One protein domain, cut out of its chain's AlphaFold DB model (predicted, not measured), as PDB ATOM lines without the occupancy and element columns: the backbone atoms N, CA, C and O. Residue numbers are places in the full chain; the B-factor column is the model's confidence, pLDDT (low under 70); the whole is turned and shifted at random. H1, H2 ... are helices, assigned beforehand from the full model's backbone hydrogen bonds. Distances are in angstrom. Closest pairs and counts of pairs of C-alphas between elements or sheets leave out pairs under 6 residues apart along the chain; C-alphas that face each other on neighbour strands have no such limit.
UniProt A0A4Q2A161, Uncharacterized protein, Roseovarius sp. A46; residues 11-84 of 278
ATOM      1  N   GLU A  11     186.930 129.105 168.189       83.38
ATOM      2  CA  GLU A  11     186.482 128.252 169.299       83.38
ATOM      3  C   GLU A  11     185.426 128.942 170.171       83.38
ATOM      4  O   GLU A  11     184.469 128.311 170.621       83.38
ATOM      5  N   THR A  12     185.560 130.249 170.377       85.00
ATOM      6  CA  THR A  12     184.558 131.055 171.082       85.00
ATOM      7  C   THR A  12     183.255 131.111 170.289       85.00
ATOM      8  O   THR A  12     182.203 130.815 170.850       85.00
ATOM      9  N   LEU A  13     183.322 131.391 168.982       78.62
ATOM     10  CA  LEU A  13     182.156 131.381 168.087       78.62
ATOM     11  C   LEU A  13     181.462 130.019 168.072       78.62
ATOM     12  O   LEU A  13     180.246 129.933 168.199       78.62
ATOM     13  N   ARG A  14     182.233 128.932 167.983       77.81
ATOM     14  CA  ARG A  14     181.692 127.571 167.989       77.81
ATOM     15  C   ARG A  14     180.918 127.266 169.271       77.81
ATOM     16  O   ARG A  14     179.836 126.690 169.201       77.81
ATOM     17  N   LYS A  15     181.452 127.652 170.433       85.00
ATOM     18  CA  LYS A  15     180.780 127.463 171.729       85.00
ATOM     19  C   LYS A  15     179.527 128.322 171.865       85.00
ATOM     20  O   LYS A  15     178.541 127.840 172.417       85.00
ATOM     21  N   MET A  16     179.561 129.559 171.367       80.94
ATOM     22  CA  MET A  16     178.386 130.436 171.326       80.94
ATOM     23  C   MET A  16     177.280 129.814 170.469       80.94
ATOM     24  O   MET A  16     176.196 129.566 170.986       80.94
ATOM     25  N   ASN A  17     177.598 129.414 169.236       77.19
ATOM     26  CA  ASN A  17     176.635 128.794 168.324       77.19
ATOM     27  C   ASN A  17     176.078 127.470 168.867       77.19
ATOM     28  O   ASN A  17     174.904 127.168 168.684       77.19
ATOM     29  N   GLN A  18     176.905 126.658 169.537       82.38
ATOM     30  CA  GLN A  18     176.442 125.404 170.137       82.38
ATOM     31  C   GLN A  18     175.457 125.660 171.283       82.38
ATOM     32  O   GLN A  18     174.439 124.979 171.382       82.38
ATOM     33  N   ARG A  19     175.729 126.669 172.115       84.19
ATOM     34  CA  ARG A  19     174.819 127.079 173.184       84.19
ATOM     35  C   ARG A  19     173.506 127.626 172.623       84.19
ATOM     36  O   ARG A  19     172.449 127.233 173.101       84.19
ATOM     37  N   GLU A  20     173.564 128.495 171.620       81.12
ATOM     38  CA  GLU A  20     172.365 129.019 170.956       81.12
ATOM     39  C   GLU A  20     171.539 127.896 170.328       81.12
ATOM     40  O   GLU A  20     170.331 127.856 170.531       81.12
ATOM     41  N   ALA A  21     172.172 126.928 169.658       79.44
ATOM     42  CA  ALA A  21     171.483 125.765 169.098       79.44
ATOM     43  C   ALA A  21     170.790 124.912 170.175       79.44
ATOM     44  O   ALA A  21     169.663 124.454 169.978       79.44
ATOM     45  N   GLU A  22     171.433 124.706 171.328       86.31
ATOM     46  CA  GLU A  22     170.829 124.006 172.467       86.31
ATOM     47  C   GLU A  22     169.639 124.774 173.055       86.31
ATOM     48  O   GLU A  22     168.630 124.158 173.402       86.31
ATOM     49  N   GLU A  23     169.733 126.098 173.168       85.19
ATOM     50  CA  GLU A  23     168.641 126.941 173.662       85.19
ATOM     51  C   GLU A  23     167.475 126.992 172.659       85.19
ATOM     52  O   GLU A  23     166.332 126.774 173.058       85.19
ATOM     53  N   LEU A  24     167.764 127.148 171.363       81.25
ATOM     54  CA  LEU A  24     166.794 127.079 170.264       81.25
ATOM     55  C   LEU A  24     166.055 125.743 170.219       81.25
ATOM     56  O   LEU A  24     164.845 125.723 170.025       81.25
ATOM     57  N   SER A  25     166.747 124.625 170.456       82.50
ATOM     58  CA  SER A  25     166.125 123.291 170.452       82.50
ATOM     59  C   SER A  25     165.036 123.101 171.518       82.50
ATOM     60  O   SER A  25     164.286 122.127 171.460       82.50
ATOM     61  N   ARG A  26     164.958 124.010 172.499       88.12
ATOM     62  CA  ARG A  26     163.972 123.992 173.588       88.12
ATOM     63  C   ARG A  26     162.797 124.937 173.351       88.12
ATOM     64  O   ARG A  26     161.858 124.889 174.136       88.12
ATOM     65  N   ILE A  27     162.868 125.789 172.330       85.62
ATOM     66  CA  ILE A  27     161.819 126.749 171.987       85.62
ATOM     67  C   ILE A  27     160.849 126.073 171.027       85.62
ATOM     68  O   ILE A  27     161.254 125.561 169.979       85.62
ATOM     69  N   SER A  28     159.566 126.074 171.374       86.19
ATOM     70  CA  SER A  28     158.517 125.586 170.483       86.19
ATOM     71  C   SER A  28     157.952 126.705 169.598       86.19
ATOM     72  O   SER A  28     158.179 127.898 169.819       86.19
ATOM     73  N   VAL A  29     157.170 126.323 168.583       79.69
ATOM     74  CA  VAL A  29     156.422 127.296 167.770       79.69
ATOM     75  C   VAL A  29     155.431 128.064 168.647       79.69
ATOM     76  O   VAL A  29     155.250 129.261 168.461       79.69
ATOM     77  N   GLU A  30     154.832 127.416 169.645       84.94
ATOM     78  CA  GLU A  30     153.919 128.047 170.599       84.94
ATOM     79  C   GLU A  30     154.615 129.098 171.474       84.94
ATOM     80  O   GLU A  30     154.024 130.148 171.741       84.94
ATOM     81  N   ASP A  31     155.861 128.854 171.890       86.94
ATOM     82  CA  ASP A  31     156.658 129.835 172.635       86.94
ATOM     83  C   ASP A  31     156.923 131.082 171.789       86.94
ATOM     84  O   ASP A  31     156.758 132.211 172.257       86.94
ATOM     85  N   TRP A  32     157.265 130.881 170.516       83.81
ATOM     86  CA  TRP A  32     157.467 131.965 169.560       83.81
ATOM     87  C   TRP A  32     156.172 132.731 169.274       83.81
ATOM     88  O   TRP A  32     156.142 133.956 169.380       83.81
ATOM     89  N   VAL A  33     155.070 132.022 169.036       82.00
ATOM     90  CA  VAL A  33     153.724 132.594 168.908       82.00
ATOM     91  C   VAL A  33     153.406 133.465 170.131       82.00
ATOM     92  O   VAL A  33     152.965 134.606 169.997       82.00
ATOM     93  N   LYS A  34     153.673 132.981 171.347       86.31
ATOM     94  CA  LYS A  34     153.438 133.738 172.584       86.31
ATOM     95  C   LYS A  34     154.313 134.993 172.684       86.31
ATOM     96  O   LYS A  34     153.790 136.053 173.022       86.31
ATOM     97  N   ALA A  35     155.603 134.885 172.378       85.81
ATOM     98  CA  ALA A  35     156.532 136.011 172.425       85.81
ATOM     99  C   ALA A  35     156.160 137.106 171.413       85.81
ATOM    100  O   ALA A  35     156.158 138.292 171.744       85.81
ATOM    101  N   THR A  36     155.753 136.719 170.202       80.75
ATOM    102  CA  THR A  36     155.321 137.667 169.170       80.75
ATOM    103  C   THR A  36     153.990 138.339 169.523       80.75
ATOM    104  O   THR A  36     153.847 139.536 169.281       80.75
ATOM    105  N   LYS A  37     153.039 137.643 170.175       81.50
ATOM    106  CA  LYS A  37     151.824 138.290 170.727       81.50
ATOM    107  C   LYS A  37     152.176 139.408 171.694       81.50
ATOM    108  O   LYS A  37     151.570 140.475 171.655       81.50
ATOM    109  N   GLU A  38     153.132 139.139 172.573       86.81
ATOM    110  CA  GLU A  38     153.577 140.110 173.561       86.81
ATOM    111  C   GLU A  38     154.246 141.313 172.889       86.81
ATOM    112  O   GLU A  38     153.899 142.450 173.197       86.81
ATOM    113  N   LEU A  39     155.107 141.078 171.894       82.75
ATOM    114  CA  LEU A  39     155.713 142.144 171.095       82.75
ATOM    115  C   LEU A  39     154.668 143.038 170.420       82.75
ATOM    116  O   LEU A  39     154.748 144.259 170.547       82.75
ATOM    117  N   ILE A  40     153.678 142.446 169.743       78.69
ATOM    118  CA  ILE A  40     152.607 143.194 169.067       78.69
ATOM    119  C   ILE A  40     151.800 144.014 170.082       78.69
ATOM    120  O   ILE A  40     151.526 145.189 169.845       78.69
ATOM    121  N   ALA A  41     151.453 143.429 171.234       83.19
ATOM    122  CA  ALA A  41     150.693 144.116 172.278       83.19
ATOM    123  C   ALA A  41     151.469 145.280 172.919       83.19
ATOM    124  O   ALA A  41     150.885 146.310 173.255       83.19
ATOM    125  N   CYS A  42     152.782 145.124 173.094       85.06
ATOM    126  CA  CYS A  42     153.654 146.122 173.710       85.06
ATOM    127  C   CYS A  42     154.189 147.170 172.718       85.06
ATOM    128  O   CYS A  42     154.705 148.207 173.148       85.06
ATOM    129  N   GLY A  43     154.114 146.892 171.413       78.69
ATOM    130  CA  GLY A  43     154.559 147.757 170.316       78.69
ATOM    131  C   GLY A  43     156.076 147.947 170.196       78.69
ATOM    132  O   GLY A  43     156.525 148.672 169.313       78.69
ATOM    133  N   ASN A  44     156.882 147.350 171.084       79.19
ATOM    134  CA  ASN A  44     158.345 147.424 171.050       79.19
ATOM    135  C   ASN A  44     158.984 146.276 171.859       79.19
ATOM    136  O   ASN A  44     158.525 145.963 172.960       79.19
ATOM    137  N   ARG A  45     160.101 145.721 171.363       77.12
ATOM    138  CA  ARG A  45     160.901 144.667 172.021       77.12
ATOM    139  C   ARG A  45     161.412 145.047 173.416       77.12
ATOM    140  O   ARG A  45     161.611 144.173 174.241       77.12
ATOM    141  N   LYS A  46     161.586 146.332 173.732       82.00
ATOM    142  CA  LYS A  46     162.037 146.790 175.066       82.00
ATOM    143  C   LYS A  46     161.008 146.580 176.177       82.00
ATOM    144  O   LYS A  46     161.365 146.653 177.349       82.00
ATOM    145  N   ASN A  47     159.747 146.379 175.806       86.06
ATOM    146  CA  ASN A  47     158.622 146.339 176.733       86.06
ATOM    147  C   ASN A  47     158.060 144.922 176.939       86.06
ATOM    148  O   ASN A  47     157.069 144.777 177.648       86.06
ATOM    149  N   VAL A  48     158.664 143.903 176.322       88.62
ATOM    150  CA  VAL A  48     158.250 142.502 176.478       88.62
ATOM    151  C   VAL A  48     158.939 141.855 177.685       88.62
ATOM    152  O   VAL A  48     159.955 142.345 178.185       88.62
ATOM    153  N   SER A  49     158.392 140.739 178.155       92.00
ATOM    154  CA  SER A  49     158.965 139.902 179.206       92.00
ATOM    155  C   SER A  49     160.366 139.403 178.850       92.00
ATOM    156  O   SER A  49     160.730 139.261 177.682       92.00
ATOM    157  N   SER A  50     161.164 139.078 179.869       89.75
ATOM    158  CA  SER A  50     162.494 138.479 179.685       89.75
ATOM    159  C   SER A  50     162.452 137.202 178.845       89.75
ATOM    160  O   SER A  50     163.341 136.946 178.035       89.75
ATOM    161  N   GLU A  51     161.404 136.409 179.032       89.19
ATOM    162  CA  GLU A  51     161.142 135.171 178.319       89.19
ATOM    163  C   GLU A  51     160.852 135.446 176.843       89.19
ATOM    164  O   GLU A  51     161.468 134.822 175.978       89.19
ATOM    165  N   ALA A  52     159.974 136.408 176.542       87.94
ATOM    166  CA  ALA A  52     159.674 136.797 175.169       87.94
ATOM    167  C   ALA A  52     160.885 137.424 174.469       87.94
ATOM    168  O   ALA A  52     161.156 137.074 173.323       87.94
ATOM    169  N   SER A  53     161.651 138.282 175.155       86.81
ATOM    170  CA  SER A  53     162.871 138.896 174.601       86.81
ATOM    171  C   SER A  53     163.852 137.821 174.158       86.81
ATOM    172  O   SER A  53     164.323 137.839 173.027       86.81
ATOM    173  N   LYS A  54     164.076 136.815 175.009       86.56
ATOM    174  CA  LYS A  54     164.976 135.706 174.703       86.56
ATOM    175  C   LYS A  54     164.523 134.900 173.482       86.56
ATOM    176  O   LYS A  54     165.350 134.519 172.659       86.56
ATOM    177  N   VAL A  55     163.224 134.623 173.367       86.44
ATOM    178  CA  VAL A  55     162.674 133.904 172.208       86.44
ATOM    179  C   VAL A  55     162.808 134.738 170.932       86.44
ATOM    180  O   VAL A  55     163.230 134.211 169.909       86.44
ATOM    181  N   LEU A  56     162.504 136.036 170.991       80.75
ATOM    182  CA  LEU A  56     162.594 136.946 169.844       80.75
ATOM    183  C   LEU A  56     164.041 137.194 169.398       80.75
ATOM    184  O   LEU A  56     164.279 137.311 168.205       80.75
ATOM    185  N   GLU A  57     165.001 137.232 170.322       79.75
ATOM    186  CA  GLU A  57     166.435 137.329 170.007       79.75
ATOM    187  C   GLU A  57     166.951 136.062 169.321       79.75
ATOM    188  O   GLU A  57     167.682 136.139 168.339       79.75
ATOM    189  N   LEU A  58     166.553 134.886 169.815       77.06
ATOM    190  CA  LEU A  58     167.006 133.611 169.258       77.06
ATOM    191  C   LEU A  58     166.340 133.292 167.915       77.06
ATOM    192  O   LEU A  58     166.977 132.714 167.038       77.06
ATOM    193  N   VAL A  59     165.056 133.628 167.764       73.00
ATOM    194  CA  VAL A  59     164.256 133.230 166.601       73.00
ATOM    195  C   VAL A  59     164.090 134.359 165.597       73.00
ATOM    196  O   VAL A  59     164.190 134.089 164.414       73.00
ATOM    197  N   GLY A  60     163.841 135.592 166.035       61.00
ATOM    198  CA  GLY A  60     163.457 136.724 165.187       61.00
ATOM    199  C   GLY A  60     164.592 137.673 164.815       61.00
ATOM    200  O   GLY A  60     164.304 138.818 164.511       61.00
ATOM    201  N   GLY A  61     165.861 137.278 164.921       61.59
ATOM    202  CA  GLY A  61     166.997 138.123 164.525       61.59
ATOM    203  C   GLY A  61     167.103 139.479 165.249       61.59
ATOM    204  O   GLY A  61     166.412 139.761 166.234       61.59
ATOM    205  N   ASP A  62     168.006 140.333 164.755       54.50
ATOM    206  CA  ASP A  62     168.387 141.606 165.396       54.50
ATOM    207  C   ASP A  62     167.441 142.783 165.086       54.50
ATOM    208  O   ASP A  62     167.519 143.829 165.738       54.50
ATOM    209  N   TYR A  63     166.555 142.656 164.095       55.38
ATOM    210  CA  TYR A  63     165.721 143.769 163.629       55.38
ATOM    211  C   TYR A  63     164.330 143.768 164.275       55.38
ATOM    212  O   TYR A  63     163.714 142.727 164.473       55.38
ATOM    213  N   GLU A  64     163.790 144.959 164.570       50.06
ATOM    214  CA  GLU A  64     162.469 145.117 165.208       50.06
ATOM    215  C   GLU A  64     161.319 144.483 164.397       50.06
ATOM    216  O   GLU A  64     160.324 144.072 164.991       50.06
ATOM    217  N   LEU A  65     161.482 144.359 163.074       50.84
ATOM    218  CA  LEU A  65     160.532 143.741 162.137       50.84
ATOM    219  C   LEU A  65     160.914 142.319 161.716       50.84
ATOM    220  O   LEU A  65     160.264 141.738 160.848       50.84
ATOM    221  N   ASP A  66     161.976 141.762 162.285       53.34
ATOM    222  CA  ASP A  66     162.331 140.381 162.024       53.34
ATOM    223  C   ASP A  66     161.546 139.527 163.025       53.34
ATOM    224  O   ASP A  66     161.685 139.603 164.244       53.34
ATOM    225  N   TYR A  67     160.523 138.863 162.507       51.50
ATOM    226  CA  TYR A  67     159.561 138.149 163.336       51.50
ATOM    227  C   TYR A  67     159.850 136.664 163.372       51.50
ATOM    228  O   TYR A  67     159.070 135.986 164.022       51.50
ATOM    229  N   GLY A  68     160.918 136.177 162.724       54.78
ATOM    230  CA  GLY A  68     161.248 134.761 162.585       54.78
ATOM    231  C   GLY A  68     162.663 134.504 162.091       54.78
ATOM    232  O   GLY A  68     163.422 135.451 161.927       54.78
ATOM    233  N   PRO A  69     163.053 133.231 161.890       53.62
ATOM    234  CA  PRO A  69     164.421 132.909 161.528       53.62
ATOM    235  C   PRO A  69     164.737 133.629 160.224       53.62
ATOM    236  O   PRO A  69     163.970 133.512 159.266       53.62
ATOM    237  N   SER A  70     165.881 134.317 160.191       50.09
ATOM    238  CA  SER A  70     166.360 135.220 159.127       50.09
ATOM    239  C   SER A  70     166.440 134.608 157.717       50.09
ATOM    240  O   SER A  70     166.974 135.207 156.787       50.09
ATOM    241  N   TYR A  71     165.972 133.374 157.552       54.34
ATOM    242  CA  TYR A  71     165.990 132.584 156.339       54.34
ATOM    243  C   TYR A  71     164.593 132.362 155.738       54.34
ATOM    244  O   TYR A  71     164.532 131.972 154.576       54.34
ATOM    245  N   ASP A  72     163.476 132.568 156.448       62.25
ATOM    246  CA  ASP A  72     162.143 132.384 155.840       62.25
ATOM    247  C   ASP A  72     161.062 133.294 156.447       62.25
ATOM    248  O   ASP A  72     160.391 132.963 157.428       62.25
ATOM    249  N   PHE A  73     160.855 134.444 155.799       66.06
ATOM    250  CA  PHE A  73     159.842 135.434 156.175       66.06
ATOM    251  C   PHE A  73     158.401 134.900 156.081       66.06
ATOM    252  O   PHE A  73     157.495 135.461 156.701       66.06
ATOM    253  N   LEU A  74     158.151 133.809 155.346       70.88
ATOM    254  CA  LEU A  74     156.815 133.214 155.257       70.88
ATOM    255  C   LEU A  74     156.405 132.562 156.578       70.88
ATOM    256  O   LEU A  74     155.215 132.525 156.892       70.88
ATOM    257  N   ILE A  75     157.365 132.081 157.372       70.50
ATOM    258  CA  ILE A  75     157.087 131.522 158.700       70.50
ATOM    259  C   ILE A  75     156.645 132.642 159.647       70.50
ATOM    260  O   ILE A  75     155.651 132.495 160.357       70.50
ATOM    261  N   SER A  76     157.318 133.790 159.581       71.38
ATOM    262  CA  SER A  76     156.940 135.010 160.297       71.38
ATOM    263  C   SER A  76     155.522 135.464 159.950       71.38
ATOM    264  O   SER A  76     154.697 135.652 160.843       71.38
ATOM    265  N   LEU A  77     155.207 135.568 158.654       73.69
ATOM    266  CA  LEU A  77     153.863 135.912 158.183       73.69
ATOM    267  C   LEU A  77     152.821 134.882 158.624       73.69
ATOM    268  O   LEU A  77     151.720 135.247 159.029       73.69
ATOM    269  N   ARG A  78     153.158 133.590 158.583       77.75
ATOM    270  CA  ARG A  78     152.256 132.538 159.052       77.75
ATOM    271  C   ARG A  78     151.942 132.694 160.538       77.75
ATOM    272  O   ARG A  78     150.779 132.594 160.914       77.75
ATOM    273  N   ILE A  79     152.946 132.973 161.359       75.31
ATOM    274  CA  ILE A  79     152.760 133.193 162.795       75.31
ATOM    275  C   ILE A  79     151.921 134.442 163.056       75.31
ATOM    276  O   ILE A  79     151.028 134.392 163.896       75.31
ATOM    277  N   MET A  80     152.118 135.518 162.283       75.25
ATOM    278  CA  MET A  80     151.235 136.687 162.336       75.25
ATOM    279  C   MET A  80     149.778 136.328 162.028       75.25
ATOM    280  O   MET A  80     148.871 136.733 162.752       75.25
ATOM    281  N   CYS A  81     149.549 135.532 160.982       78.62
ATOM    282  CA  CYS A  81     148.216 135.060 160.615       78.62
ATOM    283  C   CYS A  81     147.585 134.156 161.684       78.62
ATOM    284  O   CYS A  81     146.369 134.182 161.839       78.62
ATOM    285  N   ASP A  82     148.378 133.396 162.445       78.25
ATOM    286  CA  ASP A  82     147.873 132.585 163.562       78.25
ATOM    287  C   ASP A  82     147.400 133.457 164.757       78.25
ATOM    288  O   ASP A  82     146.711 132.959 165.653       78.25
ATOM    289  N   PHE A  83     147.728 134.758 164.789       74.56
ATOM    290  CA  PHE A  83     147.177 135.723 165.757       74.56
ATOM    291  C   PHE A  83     145.889 136.382 165.306       74.56
ATOM    292  O   PHE A  83     145.088 136.783 166.152       74.56
ATOM    293  N   ALA A  84     145.726 136.528 163.997       78.19
ATOM    294  CA  ALA A  84     144.588 137.204 163.424       78.19
ATOM    295  C   ALA A  84     143.315 136.404 163.705       78.19
ATOM    296  O   ALA A  84     143.268 135.176 163.568       78.19
TER     297      ALA A  84
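AT A GLANCE: This is residues 11 to 84 of the 278 residues of an uncharacterized protein of Roseovarius sp. A46 (UniProt A0A4Q2A161). Three helices, H2, H3 and H4, make a small body in which H3 and H4 each cross H2, and the first helix, H1, reaches away from it as an arm whose residues 11 to 19 stick out free. A long loop, residues 60 to 72, joins H3 to H4. The printed part has 74 residues with four named helices, in the order H1, H2, H3, H4, and no named strand; its class is all helix. The whole is compact, with a radius of gyration of the C-alphas of 12.4 A, yet elongated in outline, spanning 42 by 25 by 21 A with the arm making the length.

IN THESE COORDINATES: Find C-alpha 11 at (186.482, 128.252, 169.299); from there H1, residues 11 to 24, runs 19.7 A to C-alpha 24 at (166.794, 127.079, 170.264). After a tight link of 4 residues, look for H2 at residues 29 to 42, 19.9 A from first to last C-alpha. A short link of 7 residues brings you to H3, residues 50 to 59, which is 14.2 A long. Past the long link comes H4, residues 73 to 83, 15.9 A long, ending at C-alpha 83 at (147.177, 135.723, 165.757).

HOW THE PARTS SIT: Start at residues 20 to 24 of H1, where H1 and H3 only just touch, with 3 pairs of C-alphas within 8 A. H1 does so with residues 20 to 24 alone, and the closest C-alphas are those of Leu 24 and Leu 58, 6.6 A apart. Their lines stand at a steep tilt of 67 degrees, opposite ways. Next look at H2 and H3, which touch with 16 pairs of C-alphas within 8 A, the closest being those of Ala 35 and Ala 52 at 4.2 A. They run opposite ways at a steep tilt of 64 degrees. H2 touches H4 with residues 33 to 37 alone; the closest C-alphas, of Val 33 and Ile 79, are 6.2 A apart, and the lines are about perpendicular at 74 degrees. The helix packing is mostly crossed, with 0 of these 3 pairs at a shallow tilt. H1 and H4 are apart, as are H1 and H2, and H3 and H4. In H1, H2, H3 and H4 every O i to N i+4 pair is within hydrogen-bond range.

THE WHOLE: The two C-alphas farthest apart are those of Glu 11 and Ala 84, 43.2 A. Without residues 11 to 19, the body of 65 residues spans 28 by 25 by 20 A. The printed part has no cut. The link from H3 to H4, 13 residues, is long. The mean pLDDT of the printed part is 76.8; look at residues 60 to 73 for the 14 residues under 70.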